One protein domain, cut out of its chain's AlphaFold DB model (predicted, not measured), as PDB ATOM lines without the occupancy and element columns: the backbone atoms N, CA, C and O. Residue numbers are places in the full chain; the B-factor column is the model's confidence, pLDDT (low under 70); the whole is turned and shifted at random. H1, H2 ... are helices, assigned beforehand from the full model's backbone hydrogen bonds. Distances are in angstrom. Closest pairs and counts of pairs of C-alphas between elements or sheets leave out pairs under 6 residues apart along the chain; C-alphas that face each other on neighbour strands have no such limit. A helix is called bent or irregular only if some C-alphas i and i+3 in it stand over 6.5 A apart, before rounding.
ATOM      1  N   GLU A  11      -9.182  30.314  34.184       88.62
ATOM      2  CA  GLU A  11      -8.457  29.041  34.103       88.62
ATOM      3  C   GLU A  11      -9.410  27.835  34.120       88.62
ATOM      4  O   GLU A  11      -9.296  26.936  33.294       88.62
ATOM      5  N   GLU A  12     -10.412  27.841  35.002       91.50
ATOM      6  CA  GLU A  12     -11.453  26.811  35.057       91.50
ATOM      7  C   GLU A  12     -12.274  26.743  33.755       91.50
ATOM      8  O   GLU A  12     -12.611  25.659  33.277       91.50
ATOM      9  N   LEU A  13     -12.589  27.893  33.157       92.62
ATOM     10  CA  LEU A  13     -13.338  27.959  31.898       92.62
ATOM     11  C   LEU A  13     -12.491  27.502  30.698       92.62
ATOM     12  O   LEU A  13     -13.007  26.797  29.826       92.62
ATOM     13  N   ASP A  14     -11.198  27.842  30.665       90.00
ATOM     14  CA  ASP A  14     -10.264  27.326  29.656       90.00
ATOM     15  C   ASP A  14     -10.030  25.816  29.821       90.00
ATOM     16  O   ASP A  14     -10.011  25.085  28.831       90.00
ATOM     17  N   PHE A  15      -9.980  25.318  31.061       91.19
ATOM     18  CA  PHE A  15      -9.877  23.888  31.365       91.19
ATOM     19  C   PHE A  15     -11.077  23.075  30.856       91.19
ATOM     20  O   PHE A  15     -10.915  21.920  30.446       91.19
ATOM     21  N   LEU A  16     -12.274  23.674  30.830       93.31
ATOM     22  CA  LEU A  16     -13.455  23.102  30.172       93.31
ATOM     23  C   LEU A  16     -13.432  23.256  28.640       93.31
ATOM     24  O   LEU A  16     -14.240  22.631  27.954       93.31
ATOM     25  N   GLY A  17     -12.529  24.065  28.086       92.56
ATOM     26  CA  GLY A  17     -12.437  24.340  26.655       92.56
ATOM     27  C   GLY A  17     -13.478  25.336  26.149       92.56
ATOM     28  O   GLY A  17     -13.899  25.247  24.995       92.56
ATOM     29  N   PHE A  18     -13.937  26.265  26.990       92.38
ATOM     30  CA  PHE A  18     -14.909  27.272  26.569       92.38
ATOM     31  C   PHE A  18     -14.232  28.339  25.709       92.38
ATOM     32  O   PHE A  18     -13.241  28.946  26.109       92.38
ATOM     33  N   ARG A  19     -14.803  28.641  24.539       84.38
ATOM     34  CA  ARG A  19     -14.332  29.732  23.675       84.38
ATOM     35  C   ARG A  19     -15.114  31.004  23.978       84.38
ATOM     36  O   ARG A  19     -15.952  31.459  23.197       84.38
ATOM     37  N   LEU A  20     -14.864  31.587  25.146       70.62
ATOM     38  CA  LEU A  20     -15.392  32.910  25.467       70.62
ATOM     39  C   LEU A  20     -14.556  33.970  24.732       70.62
ATOM     40  O   LEU A  20     -13.340  33.889  24.681       70.62
ATOM     41  N   SER A  21     -15.205  34.976  24.140       51.66
ATOM     42  CA  SER A  21     -14.551  36.011  23.313       51.66
ATOM     43  C   SER A  21     -13.613  36.940  24.093       51.66
ATOM     44  O   SER A  21     -13.028  37.837  23.495       51.66
ATOM     45  N   ALA A  22     -13.493  36.770  25.409       50.28
ATOM     46  CA  ALA A  22     -12.507  37.481  26.202       50.28
ATOM     47  C   ALA A  22     -11.195  36.696  26.142       50.28
ATOM     48  O   ALA A  22     -11.174  35.511  26.475       50.28
ATOM     49  N   LEU A  35      -7.280  21.375  39.346       84.19
ATOM     50  CA  LEU A  35      -8.475  21.486  38.513       84.19
ATOM     51  C   LEU A  35      -9.134  20.119  38.328       84.19
ATOM     52  O   LEU A  35      -8.468  19.087  38.224       84.19
ATOM     53  N   ASP A  36     -10.462  20.135  38.282       90.94
ATOM     54  CA  ASP A  36     -11.285  18.938  38.236       90.94
ATOM     55  C   ASP A  36     -12.575  19.209  37.465       90.94
ATOM     56  O   ASP A  36     -13.338  20.112  37.799       90.94
ATOM     57  N   LEU A  37     -12.824  18.411  36.433       93.56
ATOM     58  CA  LEU A  37     -13.861  18.640  35.437       93.56
ATOM     59  C   LEU A  37     -15.250  18.648  36.070       93.56
ATOM     60  O   LEU A  37     -16.013  19.586  35.849       93.56
ATOM     61  N   GLU A  38     -15.590  17.643  36.881       94.88
ATOM     62  CA  GLU A  38     -16.900  17.597  37.530       94.88
ATOM     63  C   GLU A  38     -17.075  18.732  38.544       94.88
ATOM     64  O   GLU A  38     -18.137  19.360  38.565       94.88
ATOM     65  N   ARG A  39     -16.042  19.065  39.332       94.19
ATOM     66  CA  ARG A  39     -16.094  20.212  40.249       94.19
ATOM     67  C   ARG A  39     -16.290  21.527  39.512       94.19
ATOM     68  O   ARG A  39     -17.126  22.327  39.932       94.19
ATOM     69  N   THR A  40     -15.584  21.736  38.407       94.94
ATOM     70  CA  THR A  40     -15.704  22.949  37.601       94.94
ATOM     71  C   THR A  40     -17.078  23.046  36.930       94.94
ATOM     72  O   THR A  40     -17.720  24.091  37.024       94.94
ATOM     73  N   LEU A  41     -17.598  21.962  36.337       96.75
ATOM     74  CA  LEU A  41     -18.963  21.936  35.781       96.75
ATOM     75  C   LEU A  41     -20.020  22.218  36.857       96.75
ATOM     76  O   LEU A  41     -20.969  22.970  36.623       96.75
ATOM     77  N   PHE A  42     -19.860  21.631  38.045       96.44
ATOM     78  CA  PHE A  42     -20.767  21.852  39.167       96.44
ATOM     79  C   PHE A  42     -20.738  23.311  39.629       96.44
ATOM     80  O   PHE A  42     -21.788  23.922  39.817       96.44
ATOM     81  N   LYS A  43     -19.542  23.899  39.733       94.94
ATOM     82  CA  LYS A  43     -19.339  25.312  40.063       94.94
ATOM     83  C   LYS A  43     -20.002  26.242  39.041       94.94
ATOM     84  O   LYS A  43     -20.704  27.164  39.442       94.94
ATOM     85  N   VAL A  44     -19.881  25.948  37.742       95.62
ATOM     86  CA  VAL A  44     -20.612  26.663  36.677       95.62
ATOM     87  C   VAL A  44     -22.127  26.582  36.902       95.62
ATOM     88  O   VAL A  44     -22.803  27.604  36.839       95.62
ATOM     89  N   CYS A  45     -22.672  25.402  37.216       95.75
ATOM     90  CA  CYS A  45     -24.107  25.249  37.489       95.75
ATOM     91  C   CYS A  45     -24.565  26.078  38.698       95.75
ATOM     92  O   CYS A  45     -25.640  26.674  38.655       95.75
ATOM     93  N   LEU A  46     -23.758  26.127  39.763       94.31
ATOM     94  CA  LEU A  46     -24.044  26.949  40.938       94.31
ATOM     95  C   LEU A  46     -24.018  28.441  40.602       94.31
ATOM     96  O   LEU A  46     -24.930  29.156  41.003       94.31
ATOM     97  N   HIS A  47     -23.022  28.888  39.834       93.50
ATOM     98  CA  HIS A  47     -22.916  30.274  39.384       93.50
ATOM     99  C   HIS A  47     -24.125  30.704  38.546       93.50
ATOM    100  O   HIS A  47     -24.668  31.783  38.756       93.50
ATOM    101  N   LEU A  48     -24.595  29.841  37.640       92.69
ATOM    102  CA  LEU A  48     -25.784  30.116  36.829       92.69
ATOM    103  C   LEU A  48     -27.072  30.241  37.666       92.69
ATOM    104  O   LEU A  48     -28.036  30.844  37.197       92.69
ATOM    105  N   GLN A  49     -27.113  29.664  38.874       89.62
ATOM    106  CA  GLN A  49     -28.253  29.758  39.800       89.62
ATOM    107  C   GLN A  49     -28.177  30.982  40.727       89.62
ATOM    108  O   GLN A  49     -28.984  31.105  41.644       89.62
ATOM    109  N   GLU A  50     -27.193  31.860  40.563       86.19
ATOM    110  CA  GLU A  50     -27.146  33.114  41.311       86.19
ATOM    111  C   GLU A  50     -28.036  34.192  40.675       86.19
ATOM    112  O   GLU A  50     -28.435  34.086  39.516       86.19
ATOM    113  N   ASP A  51     -28.323  35.256  41.432       73.31
ATOM    114  CA  ASP A  51     -29.297  36.300  41.069       73.31
ATOM    115  C   ASP A  51     -29.030  36.952  39.704       73.31
ATOM    116  O   ASP A  51     -29.953  37.398  39.019       73.31
ATOM    117  N   ARG A  52     -27.761  37.009  39.282       81.31
ATOM    118  CA  ARG A  52     -27.370  37.549  37.980       81.31
ATOM    119  C   ARG A  52     -27.137  36.423  36.981       81.31
ATOM    120  O   ARG A  52     -26.014  35.955  36.809       81.31
ATOM    121  N   PHE A  53     -28.200  36.054  36.277       85.44
ATOM    122  CA  PHE A  53     -28.150  35.053  35.219       85.44
ATOM    123  C   PHE A  53     -27.162  35.424  34.093       85.44
ATOM    124  O   PHE A  53     -27.284  36.475  33.459       85.44
ATOM    125  N   ASP A  54     -26.219  34.523  33.802       90.56
ATOM    126  CA  ASP A  54     -25.304  34.615  32.659       90.56
ATOM    127  C   ASP A  54     -25.784  33.715  31.506       90.56
ATOM    128  O   ASP A  54     -25.407  32.546  31.374       90.56
ATOM    129  N   GLY A  55     -26.634  34.274  30.637       91.06
ATOM    130  CA  GLY A  55     -27.183  33.551  29.484       91.06
ATOM    131  C   GLY A  55     -26.149  33.150  28.436       91.06
ATOM    132  O   GLY A  55     -26.341  32.159  27.720       91.06
ATOM    133  N   ARG A  56     -25.022  33.866  28.372       92.50
ATOM    134  CA  ARG A  56     -23.912  33.506  27.491       92.50
ATOM    135  C   ARG A  56     -23.250  32.235  28.002       92.50
ATOM    136  O   ARG A  56     -23.092  31.291  27.232       92.50
ATOM    137  N   LEU A  57     -22.901  32.198  29.285       94.44
ATOM    138  CA  LEU A  57     -22.307  31.022  29.908       94.44
ATOM    139  C   LEU A  57     -23.253  29.817  29.850       94.44
ATOM    140  O   LEU A  57     -22.811  28.726  29.502       94.44
ATOM    141  N   ALA A  58     -24.553  30.011  30.096       95.19
ATOM    142  CA  ALA A  58     -25.551  28.945  29.971       95.19
ATOM    143  C   ALA A  58     -25.630  28.374  28.541       95.19
ATOM    144  O   ALA A  58     -25.692  27.157  28.365       95.19
ATOM    145  N   SER A  59     -25.563  29.229  27.513       95.31
ATOM    146  CA  SER A  59     -25.549  28.802  26.101       95.31
ATOM    147  C   SER A  59     -24.265  28.044  25.727       95.31
ATOM    148  O   SER A  59     -24.305  27.014  25.047       95.31
ATOM    149  N   VAL A  60     -23.105  28.504  26.212       96.31
ATOM    150  CA  VAL A  60     -21.830  27.787  26.028       96.31
ATOM    151  C   VAL A  60     -21.871  26.439  26.743       96.31
ATOM    152  O   VAL A  60     -21.488  25.430  26.161       96.31
ATOM    153  N   MET A  61     -22.421  26.386  27.956       97.12
ATOM    154  CA  MET A  61     -22.589  25.148  28.713       97.12
ATOM    155  C   MET A  61     -23.535  24.165  28.009       97.12
ATOM    156  O   MET A  61     -23.232  22.980  27.949       97.12
ATOM    157  N   MET A  62     -24.625  24.628  27.388       97.25
ATOM    158  CA  MET A  62     -25.471  23.775  26.537       97.25
ATOM    159  C   MET A  62     -24.696  23.183  25.354       97.25
ATOM    160  O   MET A  62     -24.819  21.995  25.052       97.25
ATOM    161  N   SER A  63     -23.859  23.998  24.712       97.69
ATOM    162  CA  SER A  63     -22.982  23.561  23.619       97.69
ATOM    163  C   SER A  63     -21.956  22.536  24.100       97.69
ATOM    164  O   SER A  63     -21.790  21.491  23.474       97.69
ATOM    165  N   TRP A  64     -21.354  22.777  25.266       97.75
ATOM    166  CA  TRP A  64     -20.438  21.845  25.910       97.75
ATOM    167  C   TRP A  64     -21.120  20.520  26.233       97.75
ATOM    168  O   TRP A  64     -20.593  19.459  25.915       97.75
ATOM    169  N   MET A  65     -22.328  20.566  26.802       97.75
ATOM    170  CA  MET A  65     -23.117  19.373  27.087       97.75
ATOM    171  C   MET A  65     -23.384  18.593  25.811       97.75
ATOM    172  O   MET A  65     -23.176  17.387  25.810       97.75
ATOM    173  N   LYS A  66     -23.751  19.252  24.705       97.56
ATOM    174  CA  LYS A  66     -23.964  18.577  23.418       97.56
ATOM    175  C   LYS A  66     -22.721  17.814  22.953       97.56
ATOM    176  O   LYS A  66     -22.846  16.637  22.631       97.56
ATOM    177  N   VAL A  67     -21.545  18.441  22.965       97.50
ATOM    178  CA  VAL A  67     -20.306  17.836  22.440       97.50
ATOM    179  C   VAL A  67     -19.706  16.816  23.415       97.50
ATOM    180  O   VAL A  67     -19.340  15.716  23.017       97.50
ATOM    181  N   HIS A  68     -19.644  17.139  24.706       97.44
ATOM    182  CA  HIS A  68     -18.806  16.428  25.677       97.44
ATOM    183  C   HIS A  68     -19.575  15.707  26.788       97.44
ATOM    184  O   HIS A  68     -18.953  15.031  27.610       97.44
ATOM    185  N   GLY A  69     -20.907  15.807  26.830       96.62
ATOM    186  CA  GLY A  69     -21.731  15.281  27.926       96.62
ATOM    187  C   GLY A  69     -21.568  13.779  28.210       96.62
ATOM    188  O   GLY A  69     -21.798  13.344  29.337       96.62
ATOM    189  N   ASP A  70     -21.111  12.977  27.243       95.44
ATOM    190  CA  ASP A  70     -20.803  11.551  27.449       95.44
ATOM    191  C   ASP A  70     -19.507  11.288  28.224       95.44
ATOM    192  O   ASP A  70     -19.271  10.173  28.698       95.44
ATOM    193  N   ARG A  71     -18.653  12.298  28.387       96.12
ATOM    194  CA  ARG A  71     -17.376  12.175  29.102       96.12
ATOM    195  C   ARG A  71     -17.465  12.604  30.563       96.12
ATOM    196  O   ARG A  71     -16.459  12.569  31.265       96.12
ATOM    197  N   VAL A  72     -18.655  12.973  31.030       96.50
ATOM    198  CA  VAL A  72     -18.899  13.405  32.408       96.50
ATOM    199  C   VAL A  72     -19.110  12.207  33.330       96.50
ATOM    200  O   VAL A  72     -19.898  11.304  33.031       96.50
ATOM    201  N   HIS A  73     -18.447  12.213  34.485       95.75
ATOM    202  CA  HIS A  73     -18.674  11.234  35.543       95.75
ATOM    203  C   HIS A  73     -19.952  11.589  36.325       95.75
ATOM    204  O   HIS A  73     -19.929  12.242  37.368       95.75
ATOM    205  N   VAL A  74     -21.096  11.150  35.794       96.50
ATOM    206  CA  VAL A  74     -22.434  11.511  36.298       96.50
ATOM    207  C   VAL A  74     -22.654  11.127  37.765       96.50
ATOM    208  O   VAL A  74     -23.230  11.912  38.518       96.50
ATOM    209  N   ASP A  75     -22.181   9.954  38.193       94.31
ATOM    210  CA  ASP A  75     -22.358   9.494  39.576       94.31
ATOM    211  C   ASP A  75     -21.665  10.425  40.579       94.31
ATOM    212  O   ASP A  75     -22.219  10.732  41.633       94.31
ATOM    213  N   ARG A  76     -20.506  10.981  40.209       93.25
ATOM    214  CA  ARG A  76     -19.794  11.961  41.029       93.25
ATOM    215  C   ARG A  76     -20.538  13.291  41.116       93.25
ATOM    216  O   ARG A  76     -20.683  13.830  42.212       93.25
ATOM    217  N   LEU A  77     -21.068  13.794  39.996       95.75
ATOM    218  CA  LEU A  77     -21.933  14.981  40.010       95.75
ATOM    219  C   LEU A  77     -23.178  14.767  40.877       95.75
ATOM    220  O   LEU A  77     -23.621  15.700  41.547       95.75
ATOM    221  N   ARG A  78     -23.732  13.549  40.897       95.56
ATOM    222  CA  ARG A  78     -24.872  13.216  41.754       95.56
ATOM    223  C   ARG A  78     -24.501  13.304  43.227       95.56
ATOM    224  O   ARG A  78     -25.222  13.971  43.961       95.56
ATOM    225  N   THR A  79     -23.388  12.705  43.648       94.06
ATOM    226  CA  THR A  79     -22.903  12.825  45.035       94.06
ATOM    227  C   THR A  79     -22.709  14.289  45.423       94.06
ATOM    228  O   THR A  79     -23.279  14.743  46.408       94.06
ATOM    229  N   MET A  80     -22.019  15.071  44.586       94.50
ATOM    230  CA  MET A  80     -21.820  16.505  44.828       94.50
ATOM    231  C   MET A  80     -23.133  17.284  44.969       94.50
ATOM    232  O   MET A  80     -23.252  18.153  45.835       94.50
ATOM    233  N   ARG A  81     -24.121  16.981  44.117       94.62
ATOM    234  CA  ARG A  81     -25.455  17.582  44.175       94.62
ATOM    235  C   ARG A  81     -26.169  17.221  45.471       94.62
ATOM    236  O   ARG A  81     -26.697  18.121  46.110       94.62
ATOM    237  N   LEU A  82     -26.190  15.945  45.857       94.12
ATOM    238  CA  LEU A  82     -26.855  15.491  47.080       94.12
ATOM    239  C   LEU A  82     -26.240  16.146  48.322       94.12
ATOM    240  O   LEU A  82     -26.973  16.741  49.110       94.12
ATOM    241  N   ASP A  83     -24.908  16.158  48.422       93.38
ATOM    242  CA  ASP A  83     -24.183  16.817  49.513       93.38
ATOM    243  C   ASP A  83     -24.487  18.322  49.578       93.38
ATOM    244  O   ASP A  83     -24.496  18.931  50.649       93.38
ATOM    245  N   PHE A  84     -24.668  18.969  48.423       93.25
ATOM    246  CA  PHE A  84     -25.049  20.379  48.356       93.25
ATOM    247  C   PHE A  84     -26.499  20.587  48.810       93.25
ATOM    248  O   PHE A  84     -26.753  21.461  49.639       93.25
ATOM    249  N   CYS A  85     -27.433  19.769  48.316       92.44
ATOM    250  CA  CYS A  85     -28.844  19.829  48.692       92.44
ATOM    251  C   CYS A  85     -29.043  19.641  50.197       92.44
ATOM    252  O   CYS A  85     -29.819  20.375  50.804       92.44
ATOM    253  N   GLU A  86     -28.326  18.698  50.807       92.25
ATOM    254  CA  GLU A  86     -28.388  18.454  52.248       92.25
ATOM    255  C   GLU A  86     -27.900  19.668  53.049       92.25
ATOM    256  O   GLU A  86     -28.596  20.138  53.951       92.25
ATOM    257  N   ARG A  87     -26.739  20.224  52.680       92.81
ATOM    258  CA  ARG A  87     -26.110  21.345  53.397       92.81
ATOM    259  C   ARG A  87     -26.836  22.673  53.231       92.81
ATOM    260  O   ARG A  87     -26.854  23.476  54.159       92.81
ATOM    261  N   HIS A  88     -27.392  22.929  52.051       91.00
ATOM    262  CA  HIS A  88     -27.970  24.229  51.711       91.00
ATOM    263  C   HIS A  88     -29.499  24.225  51.652       91.00
ATOM    264  O   HIS A  88     -30.089  25.290  51.487       91.00
ATOM    265  N   ARG A  89     -30.144  23.056  51.777       90.75
ATOM    266  CA  ARG A  89     -31.604  22.881  51.651       90.75
ATOM    267  C   ARG A  89     -32.177  23.430  50.334       90.75
ATOM    268  O   ARG A  89     -33.343  23.800  50.264       90.75
ATOM    269  N   ARG A  90     -31.373  23.457  49.268       90.25
ATOM    270  CA  ARG A  90     -31.750  23.924  47.920       90.25
ATOM    271  C   ARG A  90     -31.149  23.031  46.848       90.25
ATOM    272  O   ARG A  90     -30.049  22.512  47.016       90.25
ATOM    273  N   ASP A  91     -31.873  22.872  45.748       91.25
ATOM    274  CA  ASP A  91     -31.449  22.045  44.618       91.25
ATOM    275  C   ASP A  91     -30.480  22.801  43.688       91.25
ATOM    276  O   ASP A  91     -30.334  24.021  43.779       91.25
ATOM    277  N   VAL A  92     -29.827  22.078  42.774       92.81
ATOM    278  CA  VAL A  92     -28.992  22.634  41.697       92.81
ATOM    279  C   VAL A  92     -29.749  22.502  40.374       92.81
ATOM    280  O   VAL A  92     -29.573  21.549  39.612       92.81
ATOM    281  N   LEU A  93     -30.649  23.446  40.111       93.25
ATOM    282  CA  LEU A  93     -31.617  23.378  39.017       93.25
ATOM    283  C   LEU A  93     -30.958  23.389  37.635       93.25
ATOM    284  O   LEU A  93     -31.412  22.671  36.745       93.25
ATOM    285  N   TRP A  94     -29.853  24.119  37.461       95.38
ATOM    286  CA  TRP A  94     -29.089  24.108  36.209       95.38
ATOM    287  C   TRP A  94     -28.480  22.744  35.896       95.38
ATOM    288  O   TRP A  94     -28.521  22.304  34.751       95.38
ATOM    289  N   LEU A  95     -27.997  22.022  36.912       96.38
ATOM    290  CA  LEU A  95     -27.491  20.665  36.716       96.38
ATOM    291  C   LEU A  95     -28.606  19.728  36.230       96.38
ATOM    292  O   LEU A  95     -28.388  18.918  35.330       96.38
ATOM    293  N   ARG A  96     -29.822  19.873  36.769       95.25
ATOM    294  CA  ARG A  96     -30.996  19.111  36.314       95.25
ATOM    295  C   ARG A  96     -31.427  19.495  34.909       95.25
ATOM    296  O   ARG A  96     -31.782  18.619  34.127       95.25
ATOM    297  N   TYR A  97     -31.397  20.784  34.585       96.19
ATOM    298  CA  TYR A  97     -31.688  21.279  33.245       96.19
ATOM    299  C   TYR A  97     -30.749  20.636  32.214       96.19
ATOM    300  O   TYR A  97     -31.215  20.032  31.246       96.19
ATOM    301  N   PHE A  98     -29.437  20.640  32.478       97.69
ATOM    302  CA  PHE A  98     -28.457  19.951  31.634       97.69
ATOM    303  C   PHE A  98     -28.634  18.429  31.628       97.69
ATOM    304  O   PHE A  98     -28.390  17.791  30.602       97.69
ATOM    305  N   ALA A  99     -29.094  17.832  32.730       97.62
ATOM    306  CA  ALA A  99     -29.421  16.412  32.770       97.62
ATOM    307  C   ALA A  99     -30.585  16.064  31.835       97.62
ATOM    308  O   ALA A  99     -30.437  15.159  31.017       97.62
ATOM    309  N   TYR A 100     -31.700  16.803  31.877       97.50
ATOM    310  CA  TYR A 100     -32.814  16.590  30.944       97.50
ATOM    311  C   TYR A 100     -32.382  16.768  29.489       97.50
ATOM    312  O   TYR A 100     -32.728  15.940  28.642       97.50
ATOM    313  N   TYR A 101     -31.564  17.786  29.207       97.69
ATOM    314  CA  TYR A 101     -30.997  17.972  27.877       97.69
ATOM    315  C   TYR A 101     -30.191  16.744  27.424       97.69
ATOM    316  O   TYR A 101     -30.461  16.185  26.363       97.69
ATOM    317  N   ASN A 102     -29.269  16.234  28.245       98.25
ATOM    318  CA  ASN A 102     -28.482  15.044  27.904       98.25
ATOM    319  C   ASN A 102     -29.327  13.764  27.777       98.25
ATOM    320  O   ASN A 102     -29.062  12.936  26.906       98.25
ATOM    321  N   VAL A 103     -30.372  13.602  28.591       97.94
ATOM    322  CA  VAL A 103     -31.321  12.486  28.450       97.94
ATOM    323  C   VAL A 103     -32.051  12.557  27.107       97.94
ATOM    324  O   VAL A 103     -32.224  11.524  26.456       97.94
ATOM    325  N   SER A 104     -32.410  13.757  26.639       96.94
ATOM    326  CA  SER A 104     -33.004  13.937  25.305       96.94
ATOM    327  C   SER A 104     -32.052  13.533  24.171       96.94
ATOM    328  O   SER A 104     -32.494  12.987  23.162       96.94
ATOM    329  N   LEU A 105     -30.739  13.668  24.393       97.31
ATOM    330  CA  LEU A 105     -29.668  13.180  23.515       97.31
ATOM    331  C   LEU A 105     -29.364  11.677  23.689       97.31
ATOM    332  O   LEU A 105     -28.321  11.207  23.248       97.31
ATOM    333  N   LYS A 106     -30.254  10.910  24.338       97.50
ATOM    334  CA  LYS A 106     -30.125   9.460  24.599       97.50
ATOM    335  C   LYS A 106     -28.969   9.069  25.526       97.50
ATOM    336  O   LYS A 106     -28.570   7.908  25.588       97.50
ATOM    337  N   ARG A 107     -28.471  10.002  26.342       96.69
ATOM    338  CA  ARG A 107     -27.408   9.733  27.324       96.69
ATOM    339  C   ARG A 107     -27.999   9.307  28.659       96.69
ATOM    340  O   ARG A 107     -27.997  10.055  29.636       96.69
ATOM    341  N   HIS A 108     -28.508   8.080  28.701       94.94
ATOM    342  CA  HIS A 108     -29.312   7.556  29.813       94.94
ATOM    343  C   HIS A 108     -28.647   7.636  31.195       94.94
ATOM    344  O   HIS A 108     -29.349   7.782  32.192       94.94
ATOM    345  N   ARG A 109     -27.309   7.642  31.280       95.69
ATOM    346  CA  ARG A 109     -26.584   7.829  32.554       95.69
ATOM    347  C   ARG A 109     -27.015   9.099  33.299       95.69
ATOM    348  O   ARG A 109     -27.076   9.081  34.523       95.69
ATOM    349  N   TRP A 110     -27.382  10.157  32.572       97.69
ATOM    350  CA  TRP A 110     -27.837  11.432  33.133       97.69
ATOM    351  C   TRP A 110     -29.217  11.375  33.804       97.69
ATOM    352  O   TRP A 110     -29.540  12.280  34.569       97.69
ATOM    353  N   GLN A 111     -30.012  10.315  33.603       96.38
ATOM    354  CA  GLN A 111     -31.328  10.165  34.247       96.38
ATOM    355  C   GLN A 111     -31.234  10.203  35.780       96.38
ATOM    356  O   GLN A 111     -32.116  10.733  36.445       96.38
ATOM    357  N   LYS A 112     -30.124   9.739  36.366       94.62
ATOM    358  CA  LYS A 112     -29.909   9.802  37.822       94.62
ATOM    359  C   LYS A 112     -29.865  11.236  38.373       94.62
ATOM    360  O   LYS A 112     -30.030  11.438  39.570       94.62
ATOM    361  N   LEU A 113     -29.625  12.234  37.519       95.69
ATOM    362  CA  LEU A 113     -29.590  13.650  37.889       95.69
ATOM    363  C   LEU A 113     -30.920  14.377  37.652       95.69
ATOM    364  O   LEU A 113     -31.032  15.543  38.018       95.69
ATOM    365  N   THR A 114     -31.937  13.732  37.070       93.44
ATOM    366  CA  THR A 114     -33.236  14.385  36.821       93.44
ATOM    367  C   THR A 114     -34.166  14.353  38.036       93.44
ATOM    368  O   THR A 114     -35.072  15.190  38.142       93.44
ATOM    369  N   GLU A 115     -33.922  13.424  38.968       89.19
ATOM    370  CA  GLU A 115     -34.705  13.227  40.192       89.19
ATOM    371  C   GLU A 115     -34.834  14.513  41.023       89.19
ATOM    372  O   GLU A 115     -33.927  15.348  41.050       89.19
ATOM    373  N   VAL A 116     -35.973  14.686  41.694       82.75
ATOM    374  CA  VAL A 116     -36.178  15.758  42.678       82.75
ATOM    375  C   VAL A 116     -35.598  15.289  44.009       82.75
ATOM    376  O   VAL A 116     -35.927  14.196  44.462       82.75
ATOM    377  N   VAL A 117     -34.756  16.106  44.643       80.75
ATOM    378  CA  VAL A 117     -34.220  15.778  45.971       80.75
ATOM    379  C   VAL A 117     -35.253  16.148  47.031       80.75
ATOM    380  O   VAL A 117     -35.662  17.305  47.130       80.75
ATOM    381  N   ALA A 118     -35.687  15.163  47.817       74.12
ATOM    382  CA  ALA A 118     -36.628  15.378  48.910       74.12
ATOM    383  C   ALA A 118     -36.053  16.357  49.949       74.12
ATOM    384  O   ALA A 118     -34.880  16.277  50.310       74.12
ATOM    385  N   GLY A 119     -36.879  17.290  50.426       71.31
ATOM    386  CA  GLY A 119     -36.472  18.289  51.420       71.31
ATOM    387  C   GLY A 119     -35.603  19.435  50.884       71.31
ATOM    388  O   GLY A 119     -35.235  20.313  51.660       71.31
ATOM    389  N   ALA A 120     -35.286  19.462  49.585       78.12
ATOM    390  CA  ALA A 120     -34.763  20.661  48.942       78.12
ATOM    391  C   ALA A 120     -35.915  21.632  48.644       78.12
ATOM    392  O   ALA A 120     -36.990  21.210  48.206       78.12
ATOM    393  N   ASN A 121     -35.691  22.929  48.863       76.56
ATOM    394  CA  ASN A 121     -36.667  23.964  48.544       76.56
ATOM    395  C   ASN A 121     -37.114  23.858  47.082       76.56
ATOM    396  O   ASN A 121     -36.305  23.649  46.174       76.56
ATOM    397  N   ALA A 122     -38.418  24.030  46.863       67.88
ATOM    398  CA  ALA A 122     -39.053  23.965  45.553       67.88
ATOM    399  C   ALA A 122     -38.813  25.251  44.741       67.88
ATOM    400  O   ALA A 122     -39.761  25.916  44.324       67.88
ATOM    401  N   GLU A 123     -37.544  25.604  44.539       81.75
ATOM    402  CA  GLU A 123     -37.145  26.704  43.663       81.75
ATOM    403  C   GLU A 123     -37.534  26.396  42.211       81.75
ATOM    404  O   GLU A 123     -37.525  25.241  41.766       81.75
ATOM    405  N   GLU A 124     -37.887  27.443  41.470       86.25
ATOM    406  CA  GLU A 124     -38.182  27.360  40.045       86.25
ATOM    407  C   GLU A 124     -37.050  27.993  39.241       86.25
ATOM    408  O   GLU A 124     -36.609  29.100  39.542       86.25
ATOM    409  N   LEU A 125     -36.593  27.298  38.199       87.19
ATOM    410  CA  LEU A 125     -35.616  27.843  37.268       87.19
ATOM    411  C   LEU A 125     -36.340  28.621  36.178       87.19
ATOM    412  O   LEU A 125     -37.129  28.040  35.430       87.19
ATOM    413  N   ARG A 126     -36.009  29.904  36.056       87.44
ATOM    414  CA  ARG A 126     -36.501  30.819  35.023       87.44
ATOM    415  C   ARG A 126     -35.322  31.562  34.403       87.44
ATOM    416  O   ARG A 126     -34.305  31.769  35.060       87.44
ATOM    417  N   ILE A 127     -35.466  31.966  33.145       84.56
ATOM    418  CA  ILE A 127     -34.528  32.880  32.487       84.56
ATOM    419  C   ILE A 127     -35.196  34.253  32.405       84.56
ATOM    420  O   ILE A 127     -36.206  34.399  31.720       84.56
ATOM    421  N   GLY A 128     -34.621  35.245  33.089       80.56
ATOM    422  CA  GLY A 128     -35.206  36.584  33.231       80.56
ATOM    423  C   GLY A 128     -36.140  36.707  34.439       80.56
ATOM    424  O   GLY A 128     -36.229  35.795  35.263       80.56
ATOM    425  N   ASP A 129     -36.813  37.854  34.563       83.25
ATOM    426  CA  ASP A 129     -37.810  38.055  35.617       83.25
ATOM    427  C   ASP A 129     -39.051  37.165  35.418       83.25
ATOM    428  O   ASP A 129     -39.294  36.620  34.339       83.25
ATOM    429  N   THR A 130     -39.840  36.997  36.482       84.50
ATOM    430  CA  THR A 130     -40.987  36.074  36.498       84.50
ATOM    431  C   THR A 130     -42.031  36.401  35.429       84.50
ATOM    432  O   THR A 130     -42.542  35.486  34.785       84.50
ATOM    433  N   THR A 131     -42.341  37.680  35.220       87.12
ATOM    434  CA  THR A 131     -43.393  38.104  34.287       87.12
ATOM    435  C   THR A 131     -42.951  37.889  32.845       87.12
ATOM    436  O   THR A 131     -43.696  37.325  32.043       87.12
ATOM    437  N   MET A 132     -41.713  38.266  32.521       86.69
ATOM    438  CA  MET A 132     -41.116  38.028  31.212       86.69
ATOM    439  C   MET A 132     -40.981  36.536  30.917       86.69
ATOM    440  O   MET A 132     -41.339  36.102  29.823       86.69
ATOM    441  N   ALA A 133     -40.496  35.743  31.877       87.25
ATOM    442  CA  ALA A 133     -40.338  34.304  31.708       87.25
ATOM    443  C   ALA A 133     -41.687  33.620  31.429       87.25
ATOM    444  O   ALA A 133     -41.782  32.806  30.510       87.25
ATOM    445  N   GLN A 134     -42.739  33.991  32.166       89.94
ATOM    446  CA  GLN A 134     -44.088  33.458  31.968       89.94
ATOM    447  C   GLN A 134     -44.642  33.819  30.581       89.94
ATOM    448  O   GLN A 134     -45.056  32.928  29.840       89.94
ATOM    449  N   ALA A 135     -44.556  35.091  30.183       91.25
ATOM    450  CA  ALA A 135     -45.003  35.544  28.865       91.25
ATOM    451  C   ALA A 135     -44.239  34.854  27.717       91.25
ATOM    452  O   ALA A 135     -44.810  34.525  26.676       91.25
ATOM    453  N   GLN A 136     -42.937  34.602  27.892       92.75
ATOM    454  CA  GLN A 136     -42.134  33.871  26.911       92.75
ATOM    455  C   GLN A 136     -42.541  32.399  26.814       92.75
ATOM    456  O   GLN A 136     -42.608  31.869  25.707       92.75
ATOM    457  N   VAL A 137     -42.838  31.746  27.940       91.19
ATOM    458  CA  VAL A 137     -43.333  30.362  27.951       91.19
ATOM    459  C   VAL A 137     -44.718  30.263  27.313       91.19
ATOM    460  O   VAL A 137     -44.949  29.345  26.534       91.19
ATOM    461  N   GLU A 138     -45.618  31.208  27.574       92.88
ATOM    462  CA  GLU A 138     -46.941  31.254  26.935       92.88
ATOM    463  C   GLU A 138     -46.840  31.458  25.421       92.88
ATOM    464  O   GLU A 138     -47.556  30.818  24.654       92.88
ATOM    465  N   ARG A 139     -45.907  32.308  24.978       94.06
ATOM    466  CA  ARG A 139     -45.715  32.619  23.558       94.06
ATOM    467  C   ARG A 139     -45.016  31.506  22.775       94.06
ATOM    468  O   ARG A 139     -45.385  31.250  21.633       94.06
ATOM    469  N   TRP A 140     -43.974  30.900  23.341       93.88
ATOM    470  CA  TRP A 140     -43.070  29.993  22.615       93.88
ATOM    471  C   TRP A 140     -43.160  28.531  23.061       93.88
ATOM    472  O   TRP A 140     -42.604  27.651  22.400       93.88
ATOM    473  N   GLY A 141     -43.858  28.262  24.163       93.50
ATOM    474  CA  GLY A 141     -43.851  26.974  24.843       93.50
ATOM    475  C   GLY A 141     -42.580  26.743  25.662       93.50
ATOM    476  O   GLY A 141     -41.604  27.493  25.587       93.50
ATOM    477  N   LEU A 142     -42.594  25.671  26.456       94.00
ATOM    478  CA  LEU A 142     -41.421  25.180  27.182       94.00
ATOM    479  C   LEU A 142     -40.417  24.513  26.233       94.00
ATOM    480  O   LEU A 142     -40.785  24.023  25.163       94.00
ATOM    481  N   GLU A 143     -39.156  24.440  26.659       95.00
ATOM    482  CA  GLU A 143     -38.167  23.584  26.000       95.00
ATOM    483  C   GLU A 143     -38.683  22.134  25.882       95.00
ATOM    484  O   GLU A 143     -39.053  21.545  26.903       95.00
ATOM    485  N   PRO A 144     -38.687  21.517  24.681       94.50
ATOM    486  CA  PRO A 144     -39.339  20.221  24.459       94.50
ATOM    487  C   PRO A 144     -38.778  19.056  25.281       94.50
ATOM    488  O   PRO A 144     -39.457  18.052  25.472       94.50
ATOM    489  N   PHE A 145     -37.528  19.158  25.741       95.25
ATOM    490  CA  PHE A 145     -36.895  18.122  26.558       95.25
ATOM    491  C   PHE A 145     -37.239  18.223  28.049       95.25
ATOM    492  O   PHE A 145     -36.889  17.325  28.818       95.25
ATOM    493  N   LEU A 146     -37.881  19.311  28.480       94.19
ATOM    494  CA  LEU A 146     -38.273  19.492  29.869       94.19
ATOM    495  C   LEU A 146     -39.611  18.799  30.143       94.19
ATOM    496  O   LEU A 146     -40.567  18.983  29.388       94.19
ATOM    497  N   PRO A 147     -39.745  18.064  31.259       90.69
ATOM    498  CA  PRO A 147     -41.048  17.565  31.670       90.69
ATOM    499  C   PRO A 147     -41.984  18.725  32.016       90.69
ATOM    500  O   PRO A 147     -41.599  19.640  32.751       90.69
ATOM    501  N   THR A 148     -43.242  18.644  31.583       85.75
ATOM    502  CA  THR A 148     -44.268  19.678  31.819       85.75
ATOM    503  C   THR A 148     -44.470  19.991  33.307       85.75
ATOM    504  O   THR A 148     -44.644  21.147  33.697       85.75
ATOM    505  N   HIS A 149     -44.385  18.962  34.157       82.75
ATOM    506  CA  HIS A 149     -44.537  19.066  35.612       82.75
ATOM    507  C   HIS A 149     -43.255  19.515  36.334       82.75
ATOM    508  O   HIS A 149     -43.254  19.674  37.554       82.75
ATOM    509  N   SER A 150     -42.146  19.711  35.615       85.25
ATOM    510  CA  SER A 150     -40.899  20.152  36.232       85.25
ATOM    511  C   SER A 150     -40.974  21.620  36.670       85.25
ATOM    512  O   SER A 150     -41.712  22.439  36.110       85.25
ATOM    513  N   LYS A 151     -40.152  21.961  37.667       85.38
ATOM    514  CA  LYS A 151     -39.886  23.334  38.126       85.38
ATOM    515  C   LYS A 151     -38.891  24.077  37.221       85.38
ATOM    516  O   LYS A 151     -38.261  25.036  37.641       85.38
ATOM    517  N   LEU A 152     -38.688  23.609  35.992       89.94
ATOM    518  CA  LEU A 152     -37.810  24.245  35.021       89.94
ATOM    519  C   LEU A 152     -38.707  24.925  33.986       89.94
ATOM    520  O   LEU A 152     -39.345  24.251  33.181       89.94
ATOM    521  N   LYS A 153     -38.812  26.254  34.050       90.44
ATOM    522  CA  LYS A 153     -39.654  27.069  33.167       90.44
ATOM    523  C   LYS A 153     -38.774  27.898  32.240       90.44
ATOM    524  O   LYS A 153     -38.642  29.111  32.365       90.44
ATOM    525  N   VAL A 154     -38.134  27.195  31.312       92.25
ATOM    526  CA  VAL A 154     -37.322  27.792  30.252       92.25
ATOM    527  C   VAL A 154     -38.092  27.667  28.945       92.25
ATOM    528  O   VAL A 154     -38.510  26.565  28.581       92.25
ATOM    529  N   HIS A 155     -38.312  28.794  28.268       93.19
ATOM    530  CA  HIS A 155     -39.022  28.813  26.995       93.19
ATOM    531  C   HIS A 155     -38.170  28.205  25.873       93.19
ATOM    532  O   HIS A 155     -36.940  28.208  25.932       93.19
ATOM    533  N   LYS A 156     -38.829  27.698  24.835       93.88
ATOM    534  CA  LYS A 156     -38.169  27.099  23.674       93.88
ATOM    535  C   LYS A 156     -37.232  28.093  22.980       93.88
ATOM    536  O   LYS A 156     -37.666  29.157  22.548       93.88
ATOM    537  N   GLY A 157     -35.972  27.703  22.798       91.62
ATOM    538  CA  GLY A 157     -34.969  28.507  22.099       91.62
ATOM    539  C   GLY A 157     -34.309  29.579  22.966       91.62
ATOM    540  O   GLY A 157     -33.556  30.393  22.433       91.62
ATOM    541  N   ALA A 158     -34.541  29.570  24.284       92.12
ATOM    542  CA  ALA A 158     -33.949  30.541  25.202       92.12
ATOM    543  C   ALA A 158     -32.415  30.489  25.227       92.12
ATOM    544  O   ALA A 158     -31.755  31.502  25.463       92.12
ATOM    545  N   LEU A 159     -31.846  29.299  25.014       94.25
ATOM    546  CA  LEU A 159     -30.406  29.067  25.007       94.25
ATOM    547  C   LEU A 159     -29.959  28.590  23.635       94.25
ATOM    548  O   LEU A 159     -30.489  27.627  23.078       94.25
ATOM    549  N   ARG A 160     -28.930  29.247  23.102       94.06
ATOM    550  CA  ARG A 160     -28.341  28.846  21.827       94.06
ATOM    551  C   ARG A 160     -27.399  27.668  22.041       94.06
ATOM    552  O   ARG A 160     -26.601  27.673  22.972       94.06
ATOM    553  N   VAL A 161     -27.418  26.717  21.111       95.94
ATOM    554  CA  VAL A 161     -26.451  25.617  21.055       95.94
ATOM    555  C   VAL A 161     -25.608  25.754  19.791       95.94
ATOM    556  O   VAL A 161     -26.134  25.673  18.682       95.94
ATOM    557  N   ARG A 162     -24.301  25.978  19.943       95.06
ATOM    558  CA  ARG A 162     -23.336  26.094  18.844       95.06
ATOM    559  C   ARG A 162     -22.033  25.412  19.242       95.06
ATOM    560  O   ARG A 162     -21.276  25.933  20.047       95.06
ATOM    561  N   GLU A 163     -21.746  24.274  18.625       94.88
ATOM    562  CA  GLU A 163     -20.573  23.441  18.949       94.88
ATOM    563  C   GLU A 163     -19.245  24.201  18.808       94.88
ATOM    564  O   GLU A 163     -18.333  23.993  19.596       94.88
ATOM    565  N   ASN A 164     -19.167  25.174  17.892       94.00
ATOM    566  CA  ASN A 164     -17.978  26.018  17.716       94.00
ATOM    567  C   ASN A 164     -17.672  26.949  18.905       94.00
ATOM    568  O   ASN A 164     -16.590  27.540  18.928       94.00
ATOM    569  N   ASP A 165     -18.602  27.105  19.856       94.19
ATOM    570  CA  ASP A 165     -18.399  27.881  21.085       94.19
ATOM    571  C   ASP A 165     -17.579  27.088  22.137       94.19
ATOM    572  O   ASP A 165     -17.195  27.639  23.172       94.19
ATOM    573  N   VAL A 166     -17.255  25.815  21.866       96.00
ATOM    574  CA  VAL A 166     -16.374  24.967  22.685       96.00
ATOM    575  C   VAL A 166     -15.265  24.328  21.841       96.00
ATOM    576  O   VAL A 166     -15.309  24.336  20.608       96.00
TER     577      VAL A 166
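This is residues 11 to 22 and 35 to 166 of the 239 residues of an uncharacterized protein of Planctomyces bekefii (UniProt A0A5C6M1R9). A compact cluster of helices is built round H5, with H2, H3 and H6 packed on H5, and H4 near H5 and packed on H2 and H6; H7 lies off one side beyond long loops and touches no helix, and H1 lies toward the other side, next to H2. The long tail after H7 runs back past H3 toward the H1 side. The printed part has 144 residues with seven named helices, H1 to H7 in chain order, and no named strand; the class is all helix. It is compact, with a radius of gyration of the C-alphas of 14.5 A, and spans 40 by 37 by 30 A.

Find C-alpha 11 at (-8.457, 29.041, 34.103), where H1, residues 11 to 15, begins. After the cut, H2 takes residues 37 to 48, 16.6 A long. H3, residues 55 to 71, measures 23.5 A; it has a kink of 54 degrees near residue 65 and is irregular, with C-alphas 67 and 70 8.1 A apart. H4 is residues 74 to 88, 20.7 A, and H5 residues 93 to 104, 16.7 A. H6, residues 108 to 113, is only just irregular: C-alphas 109 and 112 are 6.53 A apart. H7, residues 130 to 140, measures 15.3 A and ends at C-alpha 140, (-43.070, 29.993, 22.615).

Start at the two hubs, H2 and H5, which touch three helices each. They touch each other, closest at the C-alphas of Cys 45 and Trp 94, 5.3 A, at a steep tilt of 62 degrees. H5 and H6 form a helical hairpin, closest at the C-alphas of Ala 99 and Trp 110, 5.2 A. Residues 62 to 69 of H3 touch H5, closest at the C-alphas of Gly 69 and Asn 102, 6.8 A. H4 touches H2, with the C-alphas of Glu 38 and Leu 77 6.2 A apart, and H6, with those of Arg 78 and Leu 113 6.1 A apart. H1 and H2 only just touch, with 3 pairs of C-alphas within 8 A, the closest Glu 12 and Thr 40 at 6.3 A. H7 touches no helix. Every O i to N i+4 pair is within hydrogen-bond range in H1, H2, H4, H5 and H7; in H3 11 of 13 are, and in H6 0 of 2, beside 2 of 3 O i to N i+3 pairs.

Residues 23 to 34 are not printed, and C-alphas 22 and 35 are 20.6 A apart across the cut. The link from H6 to H7 is long; in it residues 125 to 126 pair in parallel with 152 to 153. Confidence is under 70 at residues 21, 22 and 122.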